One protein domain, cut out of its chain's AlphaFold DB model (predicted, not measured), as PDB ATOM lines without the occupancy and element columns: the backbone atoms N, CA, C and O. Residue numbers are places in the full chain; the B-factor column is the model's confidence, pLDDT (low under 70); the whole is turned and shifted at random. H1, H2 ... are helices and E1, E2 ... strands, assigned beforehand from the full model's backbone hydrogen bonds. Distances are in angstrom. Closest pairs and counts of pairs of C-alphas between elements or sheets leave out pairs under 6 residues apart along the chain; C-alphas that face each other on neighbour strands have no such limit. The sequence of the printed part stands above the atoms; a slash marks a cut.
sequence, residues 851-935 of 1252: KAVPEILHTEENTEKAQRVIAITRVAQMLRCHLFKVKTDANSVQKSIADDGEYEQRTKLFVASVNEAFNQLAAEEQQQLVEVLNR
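AT A GLANCE: This is residues 851 to 935 of the 1252 residues of an uncharacterized protein of Legionella fallonii LLAP-10 (UniProt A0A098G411). Helices H2 and H3 pack on each other at a steep angle, with the short H1 touching both and H4 set across H2. A small two-stranded hairpin, E1 and E2, makes one end of the length and H4 lies towards the other. The printed part has 85 residues, with four named helices and two named strands in the order H1, H2, E1, E2, H3, H4, and is mostly helix; the sheet, E1 - E2, is antiparallel. It is only just loose, close to compact, with a radius of gyration of the C-alphas of 14.4 A, and is a rod spanning 50 by 23 by 20 A.

HOW THE PARTS SIT: H1, residues 852 to 856, touches residues 869 to 873 of H2, residues 864 to 879; their closest C-alphas, of Val 853 and Thr 873, are 6.0 A apart. E1, residues 886 to 888, and E2, residues 895 to 897, form a hairpin at 148 degrees, with N 887 and O 896 within hydrogen-bond range at 3.0 A. H3, residues 905 to 919, touches H2 at a steep tilt of 56 degrees, opposite ways, closest at the C-alphas of Ala 876 and Val 911, 5.9 A. H1 also touches H3, closest at the C-alphas of Ile 856 and Lys 908, 6.6 A. H4, residues 923 to 934, touches H2, the hub, only just about perpendicular at 71 degrees, closest at the C-alphas of Ala 871 and Leu 933, 5.4 A. E1 and H3 are apart. Every O i to N i+4 pair is within hydrogen-bond range in H1, H3 and H4, and 11 of 12 in H2.

IN THESE COORDINATES: H1 begins at C-alpha 852 (333.621, 133.588, 321.575). H2 is 23.8 A long, H3 21.2 A and H4 16.3 A, ending at C-alpha 934 (341.030, 134.614, 305.684).

THE WHOLE: The C-alphas farthest apart, of Asn 891 and Glu 924, are 49.8 A apart. The printed part has no cut and no long link. The mean pLDDT of the printed part is 72.0, and residues 859 to 866 and 886 to 903 are among those under 70.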
ATOM      1  N   LYS A 851     334.523 137.295 319.593       66.81
ATOM      2  CA  LYS A 851     335.184 137.058 320.892       66.81
ATOM      3  C   LYS A 851     334.953 135.661 321.499       66.81
ATOM      4  O   LYS A 851     335.733 135.245 322.342       66.81
ATOM      5  N   ALA A 852     333.942 134.918 321.050       64.88
ATOM      6  CA  ALA A 852     333.621 133.588 321.575       64.88
ATOM      7  C   ALA A 852     334.586 132.483 321.210       64.88
ATOM      8  O   ALA A 852     334.842 131.591 322.011       64.88
ATOM      9  N   VAL A 853     335.031 132.474 319.959       71.94
ATOM     10  CA  VAL A 853     335.700 131.303 319.398       71.94
ATOM     11  C   VAL A 853     337.069 131.110 320.044       71.94
ATOM     12  O   VAL A 853     337.333 129.992 320.483       71.94
ATOM     13  N   PRO A 854     337.898 132.161 320.212       71.31
ATOM     14  CA  PRO A 854     339.145 132.029 320.957       71.31
ATOM     15  C   PRO A 854     338.935 131.596 322.417       71.31
ATOM     16  O   PRO A 854     339.711 130.789 322.922       71.31
ATOM     17  N   GLU A 855     337.872 132.080 323.076       72.06
ATOM     18  CA  GLU A 855     337.530 131.747 324.470       72.06
ATOM     19  C   GLU A 855     337.104 130.274 324.619       72.06
ATOM     20  O   GLU A 855     337.606 129.580 325.500       72.06
ATOM     21  N   ILE A 856     336.239 129.774 323.726       71.44
ATOM     22  CA  ILE A 856     335.759 128.377 323.710       71.44
ATOM     23  C   ILE A 856     336.877 127.400 323.325       71.44
ATOM     24  O   ILE A 856     336.925 126.289 323.845       71.44
ATOM     25  N   LEU A 857     337.762 127.789 322.401       75.31
ATOM     26  CA  LEU A 857     338.869 126.943 321.944       75.31
ATOM     27  C   LEU A 857     340.127 127.062 322.821       75.31
ATOM     28  O   LEU A 857     341.098 126.353 322.565       75.31
ATOM     29  N   HIS A 858     340.122 127.937 323.834       76.12
ATOM     30  CA  HIS A 858     341.265 128.221 324.712       76.12
ATOM     31  C   HIS A 858     342.557 128.573 323.947       76.12
ATOM     32  O   HIS A 858     343.651 128.121 324.288       76.12
ATOM     33  N   THR A 859     342.443 129.374 322.884       67.56
ATOM     34  CA  THR A 859     343.574 129.745 322.015       67.56
ATOM     35  C   THR A 859     343.966 131.214 322.177       67.56
ATOM     36  O   THR A 859     343.119 132.088 322.025       67.56
ATOM     37  N   GLU A 860     345.253 131.492 322.420       59.66
ATOM     38  CA  GLU A 860     345.811 132.854 322.498       59.66
ATOM     39  C   GLU A 860     345.806 133.582 321.134       59.66
ATOM     40  O   GLU A 860     346.057 132.978 320.090       59.66
ATOM     41  N   GLU A 861     345.564 134.900 321.140       56.22
ATOM     42  CA  GLU A 861     345.234 135.702 319.944       56.22
ATOM     43  C   GLU A 861     346.398 135.980 318.952       56.22
ATOM     44  O   GLU A 861     346.135 136.513 317.879       56.22
ATOM     45  N   ASN A 862     347.665 135.614 319.224       53.00
ATOM     46  CA  ASN A 862     348.828 136.221 318.528       53.00
ATOM     47  C   ASN A 862     349.925 135.279 317.959       53.00
ATOM     48  O   ASN A 862     351.106 135.616 317.982       53.00
ATOM     49  N   THR A 863     349.592 134.114 317.389       56.28
ATOM     50  CA  THR A 863     350.580 133.254 316.670       56.28
ATOM     51  C   THR A 863     350.030 132.705 315.348       56.28
ATOM     52  O   THR A 863     348.913 133.025 314.977       56.28
ATOM     53  N   GLU A 864     350.768 131.869 314.607       58.34
ATOM     54  CA  GLU A 864     350.286 131.151 313.403       58.34
ATOM     55  C   GLU A 864     348.943 130.411 313.640       58.34
ATOM     56  O   GLU A 864     348.104 130.306 312.743       58.34
ATOM     57  N   LYS A 865     348.662 130.028 314.899       66.38
ATOM     58  CA  LYS A 865     347.350 129.551 315.373       66.38
ATOM     59  C   LYS A 865     346.210 130.562 315.157       66.38
ATOM     60  O   LYS A 865     345.084 130.145 314.907       66.38
ATOM     61  N   ALA A 866     346.481 131.865 315.190       68.00
ATOM     62  CA  ALA A 866     345.500 132.933 315.012       68.00
ATOM     63  C   ALA A 866     344.865 132.910 313.615       68.00
ATOM     64  O   ALA A 866     343.656 133.075 313.501       68.00
ATOM     65  N   GLN A 867     345.630 132.618 312.555       74.44
ATOM     66  CA  GLN A 867     345.065 132.493 311.203       74.44
ATOM     67  C   GLN A 867     344.055 131.340 311.143       74.44
ATOM     68  O   GLN A 867     342.934 131.503 310.662       74.44
ATOM     69  N   ARG A 868     344.394 130.189 311.720       80.00
ATOM     70  CA  ARG A 868     343.467 129.058 311.802       80.00
ATOM     71  C   ARG A 868     342.233 129.373 312.656       80.00
ATOM     72  O   ARG A 868     341.120 129.044 312.254       80.00
ATOM     73  N   VAL A 869     342.405 130.037 313.798       77.31
ATOM     74  CA  VAL A 869     341.291 130.456 314.665       77.31
ATOM     75  C   VAL A 869     340.364 131.430 313.935       77.31
ATOM     76  O   VAL A 869     339.145 131.292 314.036       77.31
ATOM     77  N   ILE A 870     340.897 132.358 313.134       74.00
ATOM     78  CA  ILE A 870     340.095 133.262 312.295       74.00
ATOM     79  C   ILE A 870     339.305 132.470 311.244       74.00
ATOM     80  O   ILE A 870     338.119 132.738 311.057       74.00
ATOM     81  N   ALA A 871     339.913 131.474 310.597       77.25
ATOM     82  CA  ALA A 871     339.230 130.638 309.608       77.25
ATOM     83  C   ALA A 871     338.079 129.839 310.246       77.25
ATOM     84  O   ALA A 871     336.948 129.890 309.762       77.25
ATOM     85  N   ILE A 872     338.327 129.195 311.393       80.56
ATOM     86  CA  ILE A 872     337.296 128.507 312.190       80.56
ATOM     87  C   ILE A 872     336.199 129.486 312.612       80.56
ATOM     88  O   ILE A 872     335.019 129.163 312.506       80.56
ATOM     89  N   THR A 873     336.568 130.702 313.024       75.00
ATOM     90  CA  THR A 873     335.612 131.758 313.385       75.00
ATOM     91  C   THR A 873     334.709 132.106 312.208       75.00
ATOM     92  O   THR A 873     333.507 132.256 312.397       75.00
ATOM     93  N   ARG A 874     335.246 132.182 310.986       74.38
ATOM     94  CA  ARG A 874     334.451 132.461 309.782       74.38
ATOM     95  C   ARG A 874     333.497 131.312 309.453       74.38
ATOM     96  O   ARG A 874     332.332 131.586 309.199       74.38
ATOM     97  N   VAL A 875     333.928 130.050 309.535       78.00
ATOM     98  CA  VAL A 875     333.024 128.893 309.334       78.00
ATOM     99  C   VAL A 875     331.952 128.831 310.421       78.00
ATOM    100  O   VAL A 875     330.777 128.630 310.122       78.00
ATOM    101  N   ALA A 876     332.334 129.050 311.681       76.12
ATOM    102  CA  ALA A 876     331.401 129.098 312.796       76.12
ATOM    103  C   ALA A 876     330.390 130.237 312.617       76.12
ATOM    104  O   ALA A 876     329.209 130.009 312.830       76.12
ATOM    105  N   GLN A 877     330.816 131.412 312.140       69.69
ATOM    106  CA  GLN A 877     329.927 132.524 311.791       69.69
ATOM    107  C   GLN A 877     329.003 132.192 310.608       69.69
ATOM    108  O   GLN A 877     327.846 132.590 310.644       69.69
ATOM    109  N   MET A 878     329.468 131.444 309.601       73.50
ATOM    110  CA  MET A 878     328.632 130.993 308.474       73.50
ATOM    111  C   MET A 878     327.565 129.976 308.904       73.50
ATOM    112  O   MET A 878     326.447 130.008 308.405       73.50
ATOM    113  N   LEU A 879     327.889 129.065 309.826       72.31
ATOM    114  CA  LEU A 879     326.925 128.102 310.372       72.31
ATOM    115  C   LEU A 879     326.038 128.719 311.456       72.31
ATOM    116  O   LEU A 879     324.895 128.313 311.647       72.31
ATOM    117  N   ARG A 880     326.568 129.665 312.222       68.75
ATOM    118  CA  ARG A 880     325.906 130.325 313.345       68.75
ATOM    119  C   ARG A 880     326.499 131.717 313.491       68.75
ATOM    120  O   ARG A 880     327.491 131.928 314.181       68.75
ATOM    121  N   CYS A 881     325.849 132.715 312.917       52.66
ATOM    122  CA  CYS A 881     326.341 134.094 312.963       52.66
ATOM    123  C   CYS A 881     326.158 134.782 314.339       52.66
ATOM    124  O   CYS A 881     326.195 136.006 314.428       52.66
ATOM    125  N   HIS A 882     325.981 134.004 315.418       55.38
ATOM    126  CA  HIS A 882     325.610 134.430 316.773       55.38
ATOM    127  C   HIS A 882     326.551 133.881 317.846       55.38
ATOM    128  O   HIS A 882     326.132 133.324 318.857       55.38
ATOM    129  N   LEU A 883     327.851 134.053 317.645       60.56
ATOM    130  CA  LEU A 883     328.862 133.647 318.618       60.56
ATOM    131  C   LEU A 883     329.018 134.737 319.701       60.56
ATOM    132  O   LEU A 883     330.101 135.266 319.931       60.56
ATOM    133  N   PHE A 884     327.921 135.130 320.355       63.16
ATOM    134  CA  PHE A 884     327.919 136.086 321.473       63.16
ATOM    135  C   PHE A 884     327.309 135.460 322.733       63.16
ATOM    136  O   PHE A 884     326.616 134.447 322.669       63.16
ATOM    137  N   LYS A 885     327.632 136.025 323.899       71.06
ATOM    138  CA  LYS A 885     327.213 135.507 325.208       71.06
ATOM    139  C   LYS A 885     325.709 135.741 325.359       71.06
ATOM    140  O   LYS A 885     325.249 136.875 325.215       71.06
ATOM    141  N   VAL A 886     324.941 134.681 325.595       65.38
ATOM    142  CA  VAL A 886     323.477 134.741 325.714       65.38
ATOM    143  C   VAL A 886     323.073 134.041 326.997       65.38
ATOM    144  O   VAL A 886     323.426 132.882 327.202       65.38
ATOM    145  N   LYS A 887     322.292 134.723 327.836       66.62
ATOM    146  CA  LYS A 887     321.716 134.144 329.053       66.62
ATOM    147  C   LYS A 887     320.228 133.923 328.870       66.62
ATOM    148  O   LYS A 887     319.562 134.749 328.251       66.62
ATOM    149  N   THR A 888     319.723 132.824 329.418       63.16
ATOM    150  CA  THR A 888     318.282 132.582 329.535       63.16
ATOM    151  C   THR A 888     317.871 132.895 330.967       63.16
ATOM    152  O   THR A 888     318.394 132.289 331.898       63.16
ATOM    153  N   ASP A 889     316.967 133.850 331.158       60.19
ATOM    154  CA  ASP A 889     316.396 134.154 332.468       60.19
ATOM    155  C   ASP A 889     315.535 132.973 332.945       60.19
ATOM    156  O   ASP A 889     314.578 132.565 332.280       60.19
ATOM    157  N   ALA A 890     315.882 132.431 334.113       54.34
ATOM    158  CA  ALA A 890     315.244 131.262 334.708       54.34
ATOM    159  C   ALA A 890     313.748 131.469 335.014       54.34
ATOM    160  O   ALA A 890     312.996 130.497 335.029       54.34
ATOM    161  N   ASN A 891     313.304 132.713 335.223       49.75
ATOM    162  CA  ASN A 891     311.916 133.017 335.583       49.75
ATOM    163  C   ASN A 891     311.016 133.291 334.372       49.75
ATOM    164  O   ASN A 891     309.793 133.227 334.490       49.75
ATOM    165  N   SER A 892     311.598 133.628 333.219       51.09
ATOM    166  CA  SER A 892     310.848 134.132 332.059       51.09
ATOM    167  C   SER A 892     311.160 133.411 330.747       51.09
ATOM    168  O   SER A 892     310.497 133.670 329.742       51.09
ATOM    169  N   VAL A 893     312.156 132.512 330.734       55.72
ATOM    170  CA  VAL A 893     312.692 131.852 329.526       55.72
ATOM    171  C   VAL A 893     313.246 132.874 328.509       55.72
ATOM    172  O   VAL A 893     313.525 132.547 327.357       55.72
ATOM    173  N   GLN A 894     313.429 134.138 328.913       56.72
ATOM    174  CA  GLN A 894     313.896 135.199 328.024       56.72
ATOM    175  C   GLN A 894     315.391 135.078 327.768       56.72
ATOM    176  O   GLN A 894     316.179 134.973 328.704       56.72
ATOM    177  N   LYS A 895     315.785 135.161 326.496       60.59
ATOM    178  CA  LYS A 895     317.189 135.248 326.095       60.59
ATOM    179  C   LYS A 895     317.623 136.708 326.015       60.59
ATOM    180  O   LYS A 895     316.978 137.483 325.322       60.59
ATOM    181  N   SER A 896     318.719 137.079 326.664       60.94
ATOM    182  CA  SER A 896     319.339 138.400 326.499       60.94
ATOM    183  C   SER A 896     320.823 138.260 326.187       60.94
ATOM    184  O   SER A 896     321.438 137.245 326.521       60.94
ATOM    185  N   ILE A 897     321.421 139.297 325.596       63.22
ATOM    186  CA  ILE A 897     322.884 139.405 325.550       63.22
ATOM    187  C   ILE A 897     323.371 139.461 327.004       63.22
ATOM    188  O   ILE A 897     322.836 140.222 327.814       63.22
ATOM    189  N   ALA A 898     324.285 138.564 327.351       59.69
ATOM    190  CA  ALA A 898     324.807 138.419 328.697       59.69
ATOM    191  C   ALA A 898     326.043 139.312 328.855       59.69
ATOM    192  O   ALA A 898     327.018 139.160 328.117       59.69
ATOM    193  N   ASP A 899     325.996 140.234 329.813       53.12
ATOM    194  CA  ASP A 899     327.121 141.123 330.124       53.12
ATOM    195  C   ASP A 899     328.239 140.397 330.906       53.12
ATOM    196  O   ASP A 899     329.348 140.913 331.017       53.12
ATOM    197  N   ASP A 900     327.958 139.203 331.444       49.41
ATOM    198  CA  ASP A 900     328.715 138.536 332.509       49.41
ATOM    199  C   ASP A 900     329.509 137.288 332.105       49.41
ATOM    200  O   ASP A 900     330.417 136.927 332.851       49.41
ATOM    201  N   GLY A 901     329.279 136.643 330.954       51.34
ATOM    202  CA  GLY A 901     330.314 135.718 330.476       51.34
ATOM    203  C   GLY A 901     329.945 134.488 329.664       51.34
ATOM    204  O   GLY A 901     330.790 134.073 328.876       51.34
ATOM    205  N   GLU A 902     328.774 133.872 329.825       58.53
ATOM    206  CA  GLU A 902     328.642 132.474 329.382       58.53
ATOM    207  C   GLU A 902     327.900 132.273 328.053       58.53
ATOM    208  O   GLU A 902     326.843 132.843 327.780       58.53
ATOM    209  N   TYR A 903     328.486 131.424 327.205       69.44
ATOM    210  CA  TYR A 903     327.875 130.937 325.972       69.44
ATOM    211  C   TYR A 903     326.857 129.836 326.260       69.44
ATOM    212  O   TYR A 903     327.136 128.924 327.043       69.44
ATOM    213  N   GLU A 904     325.726 129.849 325.549       71.75
ATOM    214  CA  GLU A 904     324.797 128.718 325.576       71.75
ATOM    215  C   GLU A 904     325.471 127.434 325.048       71.75
ATOM    216  O   GLU A 904     326.319 127.474 324.152       71.75
ATOM    217  N   GLN A 905     325.075 126.274 325.586       75.75
ATOM    218  CA  GLN A 905     325.682 124.974 325.256       75.75
ATOM    219  C   GLN A 905     325.671 124.667 323.753       75.75
ATOM    220  O   GLN A 905     326.652 124.151 323.221       75.75
ATOM    221  N   ARG A 906     324.600 125.057 323.052       74.69
ATOM    222  CA  ARG A 906     324.471 124.919 321.595       74.69
ATOM    223  C   ARG A 906     325.613 125.617 320.852       74.69
ATOM    224  O   ARG A 906     326.218 125.027 319.966       74.69
ATOM    225  N   THR A 907     325.948 126.848 321.239       76.81
ATOM    226  CA  THR A 907     327.045 127.605 320.616       76.81
ATOM    227  C   THR A 907     328.392 126.922 320.860       76.81
ATOM    228  O   THR A 907     329.180 126.775 319.925       76.81
ATOM    229  N   LYS A 908     328.629 126.424 322.083       80.62
ATOM    230  CA  LYS A 908     329.843 125.661 322.420       80.62
ATOM    231  C   LYS A 908     329.976 124.399 321.556       80.62
ATOM    232  O   LYS A 908     331.037 124.172 320.977       80.62
ATOM    233  N   LEU A 909     328.890 123.633 321.405       84.69
ATOM    234  CA  LEU A 909     328.844 122.421 320.581       84.69
ATOM    235  C   LEU A 909     329.197 122.702 319.114       84.69
ATOM    236  O   LEU A 909     330.021 121.993 318.534       84.69
ATOM    237  N   PHE A 910     328.604 123.734 318.508       81.81
ATOM    238  CA  PHE A 910     328.868 124.072 317.106       81.81
ATOM    239  C   PHE A 910     330.317 124.510 316.883       81.81
ATOM    240  O   PHE A 910     330.955 124.026 315.950       81.81
ATOM    241  N   VAL A 911     330.863 125.369 317.748       84.25
ATOM    242  CA  VAL A 911     332.263 125.815 317.643       84.25
ATOM    243  C   VAL A 911     333.229 124.632 317.784       84.25
ATOM    244  O   VAL A 911     334.151 124.500 316.977       84.25
ATOM    245  N   ALA A 912     332.985 123.730 318.742       86.38
ATOM    246  CA  ALA A 912     333.782 122.515 318.914       86.38
ATOM    247  C   ALA A 912     333.690 121.582 317.690       86.38
ATOM    248  O   ALA A 912     334.711 121.095 317.204       86.38
ATOM    249  N   SER A 913     332.485 121.396 317.141       90.69
ATOM    250  CA  SER A 913     332.247 120.574 315.946       90.69
ATOM    251  C   SER A 913     332.956 121.125 314.709       90.69
ATOM    252  O   SER A 913     333.535 120.361 313.942       90.69
ATOM    253  N   VAL A 914     332.957 122.448 314.516       88.69
ATOM    254  CA  VAL A 914     333.668 123.086 313.398       88.69
ATOM    255  C   VAL A 914     335.173 122.892 313.529       88.69
ATOM    256  O   VAL A 914     335.817 122.539 312.544       88.69
ATOM    257  N   ASN A 915     335.740 123.095 314.723       90.12
ATOM    258  CA  ASN A 915     337.166 122.860 314.946       90.12
ATOM    259  C   ASN A 915     337.537 121.395 314.668       90.12
ATOM    260  O   ASN A 915     338.548 121.141 314.022       90.12
ATOM    261  N   GLU A 916     336.706 120.446 315.100       92.69
ATOM    262  CA  GLU A 916     336.931 119.020 314.853       92.69
ATOM    263  C   GLU A 916     336.854 118.667 313.361       92.69
ATOM    264  O   GLU A 916     337.785 118.079 312.816       92.69
ATOM    265  N   ALA A 917     335.806 119.107 312.659       91.50
ATOM    266  CA  ALA A 917     335.678 118.898 311.217       91.50
ATOM    267  C   ALA A 917     336.849 119.510 310.439       91.50
ATOM    268  O   ALA A 917     337.356 118.895 309.505       91.50
ATOM    269  N   PHE A 918     337.303 120.698 310.847       90.31
ATOM    270  CA  PHE A 918     338.466 121.355 310.263       90.31
ATOM    271  C   PHE A 918     339.744 120.519 310.450       90.31
ATOM    272  O   PHE A 918     340.523 120.381 309.509       90.31
ATOM    273  N   ASN A 919     339.944 119.920 311.628       89.56
ATOM    274  CA  ASN A 919     341.123 119.098 311.937       89.56
ATOM    275  C   ASN A 919     341.178 117.776 311.181       89.56
ATOM    276  O   ASN A 919     342.268 117.256 310.955       89.56
ATOM    277  N   GLN A 920     340.022 117.246 310.791       91.06
ATOM    278  CA  GLN A 920     339.926 116.004 310.030       91.06
ATOM    279  C   GLN A 920     340.136 116.192 308.516       91.06
ATOM    280  O   GLN A 920     340.204 115.201 307.784       91.06
ATOM    281  N   LEU A 921     340.249 117.434 308.026       88.75
ATOM    282  CA  LEU A 921     340.650 117.713 306.641       88.75
ATOM    283  C   LEU A 921     342.135 117.387 306.425       88.75
ATOM    284  O   LEU A 921     342.936 117.470 307.359       88.75
ATOM    285  N   ALA A 922     342.532 117.069 305.190       89.81
ATOM    286  CA  ALA A 922     343.951 116.895 304.877       89.81
ATOM    287  C   ALA A 922     344.717 118.216 305.084       89.81
ATOM    288  O   ALA A 922     344.162 119.290 304.869       89.81
ATOM    289  N   ALA A 923     345.998 118.163 305.466       86.50
ATOM    290  CA  ALA A 923     346.781 119.369 305.777       86.50
ATOM    291  C   ALA A 923     346.800 120.400 304.627       86.50
ATOM    292  O   ALA A 923     346.695 121.601 304.868       86.50
ATOM    293  N   GLU A 924     346.861 119.931 303.379       86.12
ATOM    294  CA  GLU A 924     346.783 120.783 302.189       86.12
ATOM    295  C   GLU A 924     345.402 121.449 302.047       86.12
ATOM    296  O   GLU A 924     345.315 122.647 301.780       86.12
ATOM    297  N   GLU A 925     344.318 120.709 302.303       86.25
ATOM    298  CA  GLU A 925     342.949 121.239 302.299       86.25
ATOM    299  C   GLU A 925     342.733 122.240 303.440       86.25
ATOM    300  O   GLU A 925     342.084 123.261 303.233       86.25
ATOM    301  N   GLN A 926     343.310 121.993 304.624       87.06
ATOM    302  CA  GLN A 926     343.290 122.938 305.743       87.06
ATOM    303  C   GLN A 926     343.990 124.240 305.358       87.06
ATOM    304  O   GLN A 926     343.421 125.311 305.549       87.06
ATOM    305  N   GLN A 927     345.198 124.165 304.794       85.62
ATOM    306  CA  GLN A 927     345.967 125.344 304.396       85.62
ATOM    307  C   GLN A 927     345.246 126.141 303.306       85.62
ATOM    308  O   GLN A 927     345.110 127.359 303.437       85.62
ATOM    309  N   GLN A 928     344.724 125.461 302.281       83.12
ATOM    310  CA  GLN A 928     343.907 126.090 301.245       83.12
ATOM    311  C   GLN A 928     342.654 126.720 301.851       83.12
ATOM    312  O   GLN A 928     342.336 127.857 301.530       83.12
ATOM    313  N   LEU A 929     341.964 126.039 302.768       81.50
ATOM    314  CA  LEU A 929     340.769 126.568 303.417       81.50
ATOM    315  C   LEU A 929     341.084 127.766 304.331       81.50
ATOM    316  O   LEU A 929     340.296 128.705 304.344       81.50
ATOM    317  N   VAL A 930     342.218 127.794 305.048       82.94
ATOM    318  CA  VAL A 930     342.678 128.979 305.808       82.94
ATOM    319  C   VAL A 930     342.963 130.138 304.862       82.94
ATOM    320  O   VAL A 930     342.462 131.244 305.077       82.94
ATOM    321  N   GLU A 931     343.758 129.898 303.818       77.25
ATOM    322  CA  GLU A 931     344.102 130.916 302.825       77.25
ATOM    323  C   GLU A 931     342.843 131.475 302.167       77.25
ATOM    324  O   GLU A 931     342.724 132.684 301.962       77.25
ATOM    325  N   VAL A 932     341.890 130.591 301.875       74.31
ATOM    326  CA  VAL A 932     340.615 130.956 301.296       74.31
ATOM    327  C   VAL A 932     339.821 131.786 302.308       74.31
ATOM    328  O   VAL A 932     339.545 132.969 302.106       74.31
ATOM    329  N   LEU A 933     339.496 131.221 303.461       73.50
ATOM    330  CA  LEU A 933     338.610 131.878 304.406       73.50
ATOM    331  C   LEU A 933     339.150 133.209 304.908       73.50
ATOM    332  O   LEU A 933     338.319 134.069 305.147       73.50
ATOM    333  N   ASN A 934     340.466 133.426 305.030       71.12
ATOM    334  CA  ASN A 934     341.030 134.614 305.684       71.12
ATOM    335  C   ASN A 934     341.267 135.846 304.798       71.12
ATOM    336  O   ASN A 934     341.599 136.908 305.332       71.12
ATOM    337  N   ARG A 935     341.065 135.770 303.480       65.56
ATOM    338  CA  ARG A 935     341.247 136.937 302.596       65.56
ATOM    339  C   ARG A 935     340.142 137.977 302.816       65.56
ATOM    340  O   ARG A 935     338.963 137.632 302.869       65.56
TER     341      ARG A 935